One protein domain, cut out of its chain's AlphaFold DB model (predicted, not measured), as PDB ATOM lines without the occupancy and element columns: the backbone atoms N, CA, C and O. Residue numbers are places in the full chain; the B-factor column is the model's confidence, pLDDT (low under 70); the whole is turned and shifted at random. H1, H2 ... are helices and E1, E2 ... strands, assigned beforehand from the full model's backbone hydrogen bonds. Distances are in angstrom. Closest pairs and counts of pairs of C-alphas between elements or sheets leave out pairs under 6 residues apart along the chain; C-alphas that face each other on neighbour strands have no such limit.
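This is residues 4 to 24 and 37 to 85 of the 88 residues of an uncharacterized protein of Euzebyales bacterium (UniProt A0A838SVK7). One strongly twisted sheet of five strands folds over on itself: E1, E2 and E5 make a wall, and the hairpin E3 and E4, joined to E5 at its residues 53 to 55, bends sharply so that its other half comes back over one face of that wall. The short helix H2 sits at one end of this fold, with H1 outside it, while the turn between E1 and E2 reaches out at the other end of the longest axis. The printed part has 70 residues with five named strands and two named helices, in the order E1 E2 H1 E3 E4 H2 E5; the class is mostly strand. The sheet's order is E1, E2, E5, E3, E4, with antiparallel neighbours. The whole is compact, with a radius of gyration of the C-alphas of 11.4 A and spans of 36 by 24 by 18 A.

In the sheet, E1 is residues 4 to 9, 16.5 A long, beginning at C-alpha 4 at (192.541, 259.184, 314.198). E2 is residues 15 to 22, 20.5 A long. E5 is residues 80 to 84, 12.7 A, ending at C-alpha 84 at (183.435, 257.528, 298.002). E3, residues 45 to 55, is 15.8 A from end to end and bends by 121 degrees at residue 51. E4, residues 61 to 69, is 13.5 A and bends by 127 degrees at residue 66. H1 is residues 38 to 41, 6.2 A, and H2 is residues 70 to 73, 4.9 A.

E1 and E2 form a hairpin at 166 degrees, with N 6 and O 19 at 3.0 A. E2 and E5 are antiparallel at 168 degrees, with N 18 and O 82 at 2.8 A. E5 and E3 are antiparallel, with N 83 and O 54 at 2.8 A. E3 and E4 form a hairpin, with N 48 and O 66 and also N 53 and O 63 at 2.8 A. The closest C-alphas of E2 and E3 are those of Ala 15 and Pro 49, 7.4 A apart. E2 and E4 are apart. E4, H2 and E5 form a split strand-helix-strand unit, two strands of one sheet that are not neighbours, with a helix between them along the chain and E3 between them in the sheet; its crossover is right-handed. H2 is on the sheet at a height over the sheet of 6.6 A, over none of its strands. H1 is not on the sheet, only just, with 4 pairs of C-alphas within 10 A. H1 and H2 touch; their closest C-alphas, of Gly 38 and Ala 71, are 3.8 A apart. Both helices are too short for an O i to N i+4 pair, and each has its one O i to N i+3 pair within hydrogen-bond range.

The two C-alphas farthest apart are those of Ala 11 and Glu 39, 36.0 A. Residues 25 to 36 are not printed, and C-alphas 24 and 37 are 13.8 A apart across this cut, which lies in the link from E2 to H1. Of the links that are printed whole, H2 to E5 is short and the others are tight. The mean pLDDT of the printed part is 94.9, and no printed residue is under 70.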
ATOM      1  N   VAL A   4     191.678 258.823 315.317       96.44
ATOM      2  CA  VAL A   4     192.541 259.184 314.198       96.44
ATOM      3  C   VAL A   4     191.766 258.922 312.915       96.44
ATOM      4  O   VAL A   4     191.146 257.872 312.750       96.44
ATOM      5  N   GLY A   5     191.782 259.895 312.014       96.12
ATOM      6  CA  GLY A   5     191.193 259.753 310.698       96.12
ATOM      7  C   GLY A   5     192.046 260.450 309.655       96.12
ATOM      8  O   GLY A   5     192.677 261.464 309.951       96.12
ATOM      9  N   TYR A   6     192.096 259.888 308.453       96.12
ATOM     10  CA  TYR A   6     192.776 260.510 307.324       96.12
ATOM     11  C   TYR A   6     192.090 260.154 306.008       96.12
ATOM     12  O   TYR A   6     191.527 259.069 305.851       96.12
ATOM     13  N   ALA A   7     192.176 261.075 305.052       96.12
ATOM     14  CA  ALA A   7     191.742 260.858 303.684       96.12
ATOM     15  C   ALA A   7     192.916 260.380 302.820       96.12
ATOM     16  O   ALA A   7     194.047 260.848 302.960       96.12
ATOM     17  N   ARG A   8     192.643 259.452 301.904       95.94
ATOM     18  CA  ARG A   8     193.516 259.152 300.769       95.94
ATOM     19  C   ARG A   8     192.980 259.899 299.566       95.94
ATOM     20  O   ARG A   8     191.859 259.643 299.124       95.94
ATOM     21  N   THR A   9     193.800 260.809 299.070       93.50
ATOM     22  CA  THR A   9     193.492 261.640 297.914       93.50
ATOM     23  C   THR A   9     194.224 261.139 296.678       93.50
ATOM     24  O   THR A   9     195.285 260.511 296.783       93.50
ATOM     25  N   ASP A  10     193.656 261.409 295.512       91.69
ATOM     26  CA  ASP A  10     194.346 261.250 294.237       91.69
ATOM     27  C   ASP A  10     195.304 262.429 293.953       91.69
ATOM     28  O   ASP A  10     195.605 263.243 294.832       91.69
ATOM     29  N   ALA A  11     195.814 262.508 292.719       91.38
ATOM     30  CA  ALA A  11     196.709 263.581 292.289       91.38
ATOM     31  C   ALA A  11     196.020 264.955 292.163       91.38
ATOM     32  O   ALA A  11     196.710 265.972 292.213       91.38
ATOM     33  N   ALA A  12     194.695 264.990 291.994       89.50
ATOM     34  CA  ALA A  12     193.903 266.217 291.955       89.50
ATOM     35  C   ALA A  12     193.548 266.723 293.366       89.50
ATOM     36  O   ALA A  12     193.175 267.883 293.526       89.50
ATOM     37  N   GLY A  13     193.731 265.881 294.388       87.19
ATOM     38  CA  GLY A  13     193.405 266.189 295.779       87.19
ATOM     39  C   GLY A  13     192.025 265.688 296.202       87.19
ATOM     40  O   GLY A  13     191.634 265.907 297.349       87.19
ATOM     41  N   ASP A  14     191.316 264.971 295.327       88.44
ATOM     42  CA  ASP A  14     189.994 264.435 295.623       88.44
ATOM     43  C   ASP A  14     190.119 263.169 296.471       88.44
ATOM     44  O   ASP A  14     190.858 262.232 296.153       88.44
ATOM     45  N   ALA A  15     189.408 263.140 297.598       88.44
ATOM     46  CA  ALA A  15     189.413 261.996 298.495       88.44
ATOM     47  C   ALA A  15     188.521 260.875 297.947       88.44
ATOM     48  O   ALA A  15     187.307 261.032 297.852       88.44
ATOM     49  N   GLY A  16     189.117 259.718 297.659       93.75
ATOM     50  CA  GLY A  16     188.374 258.502 297.306       93.75
ATOM     51  C   GLY A  16     188.129 257.572 298.496       93.75
ATOM     52  O   GLY A  16     187.245 256.719 298.446       93.75
ATOM     53  N   ILE A  17     188.920 257.714 299.566       96.75
ATOM     54  CA  ILE A  17     188.870 256.850 300.750       96.75
ATOM     55  C   ILE A  17     189.102 257.689 302.008       96.75
ATOM     56  O   ILE A  17     190.031 258.494 302.048       96.75
ATOM     57  N   VAL A  18     188.318 257.456 303.058       97.81
ATOM     58  CA  VAL A  18     188.552 257.970 304.412       97.81
ATOM     59  C   VAL A  18     188.680 256.794 305.376       97.81
ATOM     60  O   VAL A  18     187.821 255.917 305.433       97.81
ATOM     61  N   VAL A  19     189.771 256.772 306.139       98.00
ATOM     62  CA  VAL A  19     190.039 255.763 307.171       98.00
ATOM     63  C   VAL A  19     189.784 256.384 308.531       98.00
ATOM     64  O   VAL A  19     190.237 257.501 308.780       98.00
ATOM     65  N   VAL A  20     189.100 255.661 309.416       97.88
ATOM     66  CA  VAL A  20     188.788 256.112 310.776       97.88
ATOM     67  C   VAL A  20     189.105 254.994 311.757       97.88
ATOM     68  O   VAL A  20     188.639 253.872 311.580       97.88
ATOM     69  N   ALA A  21     189.861 255.296 312.810       97.12
ATOM     70  CA  ALA A  21     190.169 254.348 313.872       97.12
ATOM     71  C   ALA A  21     190.297 255.046 315.242       97.12
ATOM     72  O   ALA A  21     190.615 256.236 315.313       97.12
ATOM     73  N   PRO A  22     190.089 254.329 316.355       96.12
ATOM     74  CA  PRO A  22     190.419 254.816 317.681       96.12
ATOM     75  C   PRO A  22     191.924 255.076 317.818       96.12
ATOM     76  O   PRO A  22     192.750 254.304 317.331       96.12
ATOM     77  N   ARG A  23     192.290 256.119 318.566       95.00
ATOM     78  CA  ARG A  23     193.660 256.316 319.061       95.00
ATOM     79  C   ARG A  23     193.656 256.265 320.583       95.00
ATOM     80  O   ARG A  23     192.812 256.901 321.208       95.00
ATOM     81  N   LEU A  24     194.606 255.533 321.167       91.19
ATOM     82  CA  LEU A  24     194.730 255.378 322.623       91.19
ATOM     83  C   LEU A  24     193.375 254.996 323.279       91.19
ATOM     84  O   LEU A  24     192.874 255.740 324.125       91.19
ATOM     85  N   LEU A  37     182.848 251.566 320.623       95.38
ATOM     86  CA  LEU A  37     181.826 251.590 319.578       95.38
ATOM     87  C   LEU A  37     180.725 252.592 319.909       95.38
ATOM     88  O   LEU A  37     180.442 252.868 321.078       95.38
ATOM     89  N   GLY A  38     180.059 253.076 318.862       94.31
ATOM     90  CA  GLY A  38     178.767 253.741 318.976       94.31
ATOM     91  C   GLY A  38     178.753 254.917 319.952       94.31
ATOM     92  O   GLY A  38     179.578 255.832 319.879       94.31
ATOM     93  N   GLU A  39     177.793 254.884 320.873       93.81
ATOM     94  CA  GLU A  39     177.486 255.964 321.818       93.81
ATOM     95  C   GLU A  39     178.663 256.366 322.720       93.81
ATOM     96  O   GLU A  39     178.676 257.485 323.227       93.81
ATOM     97  N   ARG A  40     179.703 255.527 322.849       93.38
ATOM     98  CA  ARG A  40     180.936 255.863 323.587       93.38
ATOM     99  C   ARG A  40     181.657 257.093 323.026       93.38
ATOM    100  O   ARG A  40     182.429 257.724 323.741       93.38
ATOM    101  N   TYR A  41     181.399 257.450 321.768       93.69
ATOM    102  CA  TYR A  41     181.937 258.659 321.139       93.69
ATOM    103  C   TYR A  41     181.072 259.912 321.326       93.69
ATOM    104  O   TYR A  41     181.475 260.987 320.873       93.69
ATOM    105  N   GLY A  42     179.912 259.798 321.980       93.69
ATOM    106  CA  GLY A  42     179.024 260.919 322.279       93.69
ATOM    107  C   GLY A  42     178.669 261.745 321.041       93.69
ATOM    108  O   GLY A  42     178.185 261.231 320.028       93.69
ATOM    109  N   ASP A  43     178.926 263.046 321.115       96.06
ATOM    110  CA  ASP A  43     178.659 264.012 320.053       96.06
ATOM    111  C   ASP A  43     179.810 264.175 319.049       96.06
ATOM    112  O   ASP A  43     179.662 264.949 318.105       96.06
ATOM    113  N   THR A  44     180.905 263.409 319.162       95.94
ATOM    114  CA  THR A  44     182.052 263.503 318.241       95.94
ATOM    115  C   THR A  44     181.606 263.314 316.783       95.94
ATOM    116  O   THR A  44     180.868 262.378 316.442       95.94
ATOM    117  N   ARG A  45     182.062 264.209 315.902       97.25
ATOM    118  CA  ARG A  45     181.762 264.210 314.464       97.25
ATOM    119  C   ARG A  45     183.046 264.086 313.642       97.25
ATOM    120  O   ARG A  45     184.088 264.608 314.028       97.25
ATOM    121  N   LEU A  46     182.941 263.401 312.509       95.75
ATOM    122  CA  LEU A  46     183.881 263.460 311.395       95.75
ATOM    123  C   LEU A  46     183.374 264.476 310.383       95.75
ATOM    124  O   LEU A  46     182.178 264.522 310.104       95.75
ATOM    125  N   GLU A  47     184.292 265.217 309.783       95.88
ATOM    126  CA  GLU A  47     184.004 265.995 308.589       95.88
ATOM    127  C   GLU A  47     184.428 265.188 307.362       95.88
ATOM    128  O   GLU A  47     185.606 264.894 307.164       95.88
ATOM    129  N   LEU A  48     183.443 264.780 306.569       95.69
ATOM    130  CA  LEU A  48     183.636 264.104 305.298       95.69
ATOM    131  C   LEU A  48     183.444 265.093 304.148       95.69
ATOM    132  O   LEU A  48     182.559 265.952 304.227       95.69
ATOM    133  N   PRO A  49     184.178 264.933 303.037       93.00
ATOM    134  CA  PRO A  49     183.853 265.630 301.803       93.00
ATOM    135  C   PRO A  49     182.412 265.346 301.365       93.00
ATOM    136  O   PRO A  49     181.812 264.330 301.741       93.00
ATOM    137  N   SER A  50     181.851 266.247 300.561       92.62
ATOM    138  CA  SER A  50     180.510 266.082 300.000       92.62
ATOM    139  C   SER A  50     180.393 264.793 299.177       92.62
ATOM    140  O   SER A  50     181.375 264.256 298.673       92.62
ATOM    141  N   GLY A  51     179.167 264.284 299.047       93.62
ATOM    142  CA  GLY A  51     178.878 263.049 298.318       93.62
ATOM    143  C   GLY A  51     178.289 261.964 299.211       93.62
ATOM    144  O   GLY A  51     177.717 262.250 300.264       93.62
ATOM    145  N   THR A  52     178.389 260.716 298.760       95.88
ATOM    146  CA  THR A  52     177.967 259.538 299.526       95.88
ATOM    147  C   THR A  52     179.157 258.616 299.722       95.88
ATOM    148  O   THR A  52     179.955 258.435 298.807       95.88
ATOM    149  N   TRP A  53     179.259 258.036 300.908       97.25
ATOM    150  CA  TRP A  53     180.387 257.235 301.350       97.25
ATOM    151  C   TRP A  53     179.899 255.880 301.843       97.25
ATOM    152  O   TRP A  53     178.989 255.827 302.665       97.25
ATOM    153  N   ASP A  54     180.498 254.799 301.364       97.12
ATOM    154  CA  ASP A  54     180.173 253.440 301.791       97.12
ATOM    155  C   ASP A  54     181.216 252.917 302.770       97.12
ATOM    156  O   ASP A  54     182.403 252.876 302.443       97.12
ATOM    157  N   ASP A  55     180.783 252.478 303.951       97.25
ATOM    158  CA  ASP A  55     181.639 251.711 304.851       97.25
ATOM    159  C   ASP A  55     181.752 250.268 304.359       97.25
ATOM    160  O   ASP A  55     180.854 249.442 304.554       97.25
ATOM    161  N   VAL A  56     182.874 249.956 303.715       96.62
ATOM    162  CA  VAL A  56     183.105 248.636 303.118       96.62
ATOM    163  C   VAL A  56     183.484 247.566 304.148       96.62
ATOM    164  O   VAL A  56     183.453 246.383 303.819       96.62
ATOM    165  N   LEU A  57     183.808 247.940 305.393       96.31
ATOM    166  CA  LEU A  57     184.073 246.981 306.476       96.31
ATOM    167  C   LEU A  57     182.799 246.618 307.245       96.31
ATOM    168  O   LEU A  57     182.690 245.507 307.759       96.31
ATOM    169  N   ALA A  58     181.819 247.524 307.288       92.31
ATOM    170  CA  ALA A  58     180.539 247.332 307.973       92.31
ATOM    171  C   ALA A  58     179.391 246.909 307.035       92.31
ATOM    172  O   ALA A  58     178.227 247.234 307.276       92.31
ATOM    173  N   GLY A  59     179.701 246.180 305.956       88.69
ATOM    174  CA  GLY A  59     178.689 245.634 305.045       88.69
ATOM    175  C   GLY A  59     178.084 246.654 304.076       88.69
ATOM    176  O   GLY A  59     176.907 246.545 303.744       88.69
ATOM    177  N   HIS A  60     178.879 247.624 303.612       86.50
ATOM    178  CA  HIS A  60     178.479 248.667 302.655       86.50
ATOM    179  C   HIS A  60     177.370 249.588 303.177       86.50
ATOM    180  O   HIS A  60     176.424 249.936 302.466       86.50
ATOM    181  N   ARG A  61     177.482 250.004 304.441       87.75
ATOM    182  CA  ARG A  61     176.575 251.005 305.005       87.75
ATOM    183  C   ARG A  61     176.859 252.369 304.376       87.75
ATOM    184  O   ARG A  61     177.972 252.874 304.468       87.75
ATOM    185  N   GLY A  62     175.838 252.969 303.768       93.38
ATOM    186  CA  GLY A  62     175.938 254.295 303.166       93.38
ATOM    187  C   GLY A  62     175.843 255.427 304.193       93.38
ATOM    188  O   GLY A  62     174.979 255.416 305.074       93.38
ATOM    189  N   HIS A  63     176.688 256.437 304.024       95.50
ATOM    190  CA  HIS A  63     176.760 257.656 304.819       95.50
ATOM    191  C   HIS A  63     176.755 258.883 303.903       95.50
ATOM    192  O   HIS A  63     177.402 258.897 302.856       95.50
ATOM    193  N   ALA A  64     176.037 259.932 304.298       96.12
ATOM    194  CA  ALA A  64     176.147 261.221 303.625       96.12
ATOM    195  C   ALA A  64     177.476 261.899 303.992       96.12
ATOM    196  O   ALA A  64     177.951 261.777 305.122       96.12
ATOM    197  N   GLY A  65     178.053 262.627 303.037       95.25
ATOM    198  CA  GLY A  65     179.155 263.550 303.281       95.25
ATOM    199  C   GLY A  65     178.775 264.690 304.235       95.25
ATOM    200  O   GLY A  65     177.609 264.869 304.595       95.25
ATOM    201  N   GLY A  66     179.760 265.495 304.632       96.31
ATOM    202  CA  GLY A  66     179.604 266.524 305.659       96.31
ATOM    203  C   GLY A  66     179.831 265.972 307.067       96.31
ATOM    204  O   GLY A  66     180.779 265.230 307.303       96.31
ATOM    205  N   GLN A  67     178.991 266.361 308.026       97.44
ATOM    206  CA  GLN A  67     179.174 266.006 309.438       97.44
ATOM    207  C   GLN A  67     178.612 264.609 309.744       97.44
ATOM    208  O   GLN A  67     177.406 264.447 309.940       97.44
ATOM    209  N   LEU A  68     179.485 263.605 309.838       97.00
ATOM    210  CA  LEU A  68     179.125 262.228 310.185       97.00
ATOM    211  C   LEU A  68     179.370 261.965 311.682       97.00
ATOM    212  O   LEU A  68     180.510 262.057 312.140       97.00
ATOM    213  N   PRO A  69     178.348 261.594 312.476       97.62
ATOM    214  CA  PRO A  69     178.560 261.091 313.833       97.62
ATOM    215  C   PRO A  69     179.527 259.903 313.871       97.62
ATOM    216  O   PRO A  69     179.281 258.881 313.229       97.62
ATOM    217  N   VAL A  70     180.582 259.987 314.687       97.12
ATOM    218  CA  VAL A  70     181.523 258.865 314.881       97.12
ATOM    219  C   VAL A  70     180.800 257.640 315.433       97.12
ATOM    220  O   VAL A  70     181.094 256.523 315.026       97.12
ATOM    221  N   ALA A  71     179.788 257.849 316.279       96.75
ATOM    222  CA  ALA A  71     178.922 256.781 316.770       96.75
ATOM    223  C   ALA A  71     178.226 255.993 315.642       96.75
ATOM    224  O   ALA A  71     177.942 254.811 315.801       96.75
ATOM    225  N   GLN A  72     177.952 256.629 314.498       96.69
ATOM    226  CA  GLN A  72     177.390 255.944 313.332       96.69
ATOM    227  C   GLN A  72     178.472 255.260 312.495       96.69
ATOM    228  O   GLN A  72     178.247 254.144 312.039       96.69
ATOM    229  N   ALA A  73     179.624 255.913 312.311       96.69
ATOM    230  CA  ALA A  73     180.753 255.354 311.568       96.69
ATOM    231  C   ALA A  73     181.331 254.102 312.253       96.69
ATOM    232  O   ALA A  73     181.651 253.126 311.596       96.69
ATOM    233  N   LEU A  74     181.425 254.111 313.584       96.75
ATOM    234  CA  LEU A  74     181.981 253.025 314.398       96.75
ATOM    235  C   LEU A  74     180.878 252.277 315.161       96.75
ATOM    236  O   LEU A  74     181.027 251.941 316.335       96.75
ATOM    237  N   ALA A  75     179.727 252.071 314.515       95.94
ATOM    238  CA  ALA A  75     178.571 251.429 315.143       95.94
ATOM    239  C   ALA A  75     178.786 249.925 315.385       95.94
ATOM    240  O   ALA A  75     178.275 249.383 316.361       95.94
ATOM    241  N   SER A  76     179.522 249.253 314.495       94.75
ATOM    242  CA  SER A  76     179.726 247.796 314.521       94.75
ATOM    243  C   SER A  76     181.181 247.378 314.699       94.75
ATOM    244  O   SER A  76     181.441 246.316 315.257       94.75
ATOM    245  N   LEU A  77     182.130 248.188 314.227       96.44
ATOM    246  CA  LEU A  77     183.562 247.907 314.293       96.44
ATOM    247  C   LEU A  77     184.314 249.127 314.833       96.44
ATOM    248  O   LEU A  77     183.945 250.258 314.512       96.44
ATOM    249  N   PRO A  78     185.406 248.934 315.598       95.94
ATOM    250  CA  PRO A  78     186.257 250.023 316.068       95.94
ATOM    251  C   PRO A  78     187.234 250.452 314.960       95.94
ATOM    252  O   PRO A  78     188.408 250.696 315.210       95.94
ATOM    253  N   VAL A  79     186.771 250.453 313.712       97.50
ATOM    254  CA  VAL A  79     187.450 250.940 312.513       97.50
ATOM    255  C   VAL A  79     186.400 251.082 311.412       97.50
ATOM    256  O   VAL A  79     185.516 250.234 311.305       97.50
ATOM    257  N   ALA A  80     186.514 252.120 310.589       98.06
ATOM    258  CA  ALA A  80     185.721 252.277 309.374       98.06
ATOM    259  C   ALA A  80     186.635 252.552 308.178       98.06
ATOM    260  O   ALA A  80     187.648 253.255 308.296       98.06
ATOM    261  N   LEU A  81     186.252 252.007 307.024       97.81
ATOM    262  CA  LEU A  81     186.867 252.307 305.735       97.81
ATOM    263  C   LEU A  81     185.779 252.837 304.812       97.81
ATOM    264  O   LEU A  81     185.022 252.074 304.218       97.81
ATOM    265  N   LEU A  82     185.692 254.158 304.728       97.94
ATOM    266  CA  LEU A  82     184.678 254.846 303.951       97.94
ATOM    267  C   LEU A  82     185.207 255.067 302.538       97.94
ATOM    268  O   LEU A  82     186.234 255.719 302.361       97.94
ATOM    269  N   VAL A  83     184.516 254.544 301.534       97.12
ATOM    270  CA  VAL A  83     184.874 254.705 300.121       97.12
ATOM    271  C   VAL A  83     183.850 255.613 299.455       97.12
ATOM    272  O   VAL A  83     182.647 255.403 299.605       97.12
ATOM    273  N   ALA A  84     184.317 256.632 298.736       95.75
ATOM    274  CA  ALA A  84     183.435 257.528 298.002       95.75
ATOM    275  C   ALA A  84     182.676 256.732 296.934       95.75
ATOM    276  O   ALA A  84     183.274 256.030 296.114       95.75
ATOM    277  N   ARG A  85     181.350 256.844 296.931       91.62
ATOM    278  CA  ARG A  85     180.519 256.223 295.907       91.62
ATOM    279  C   ARG A  85     180.602 257.062 294.638       91.62
ATOM    280  O   ARG A  85     180.174 258.216 294.631       91.62
TER     281      ARG A  85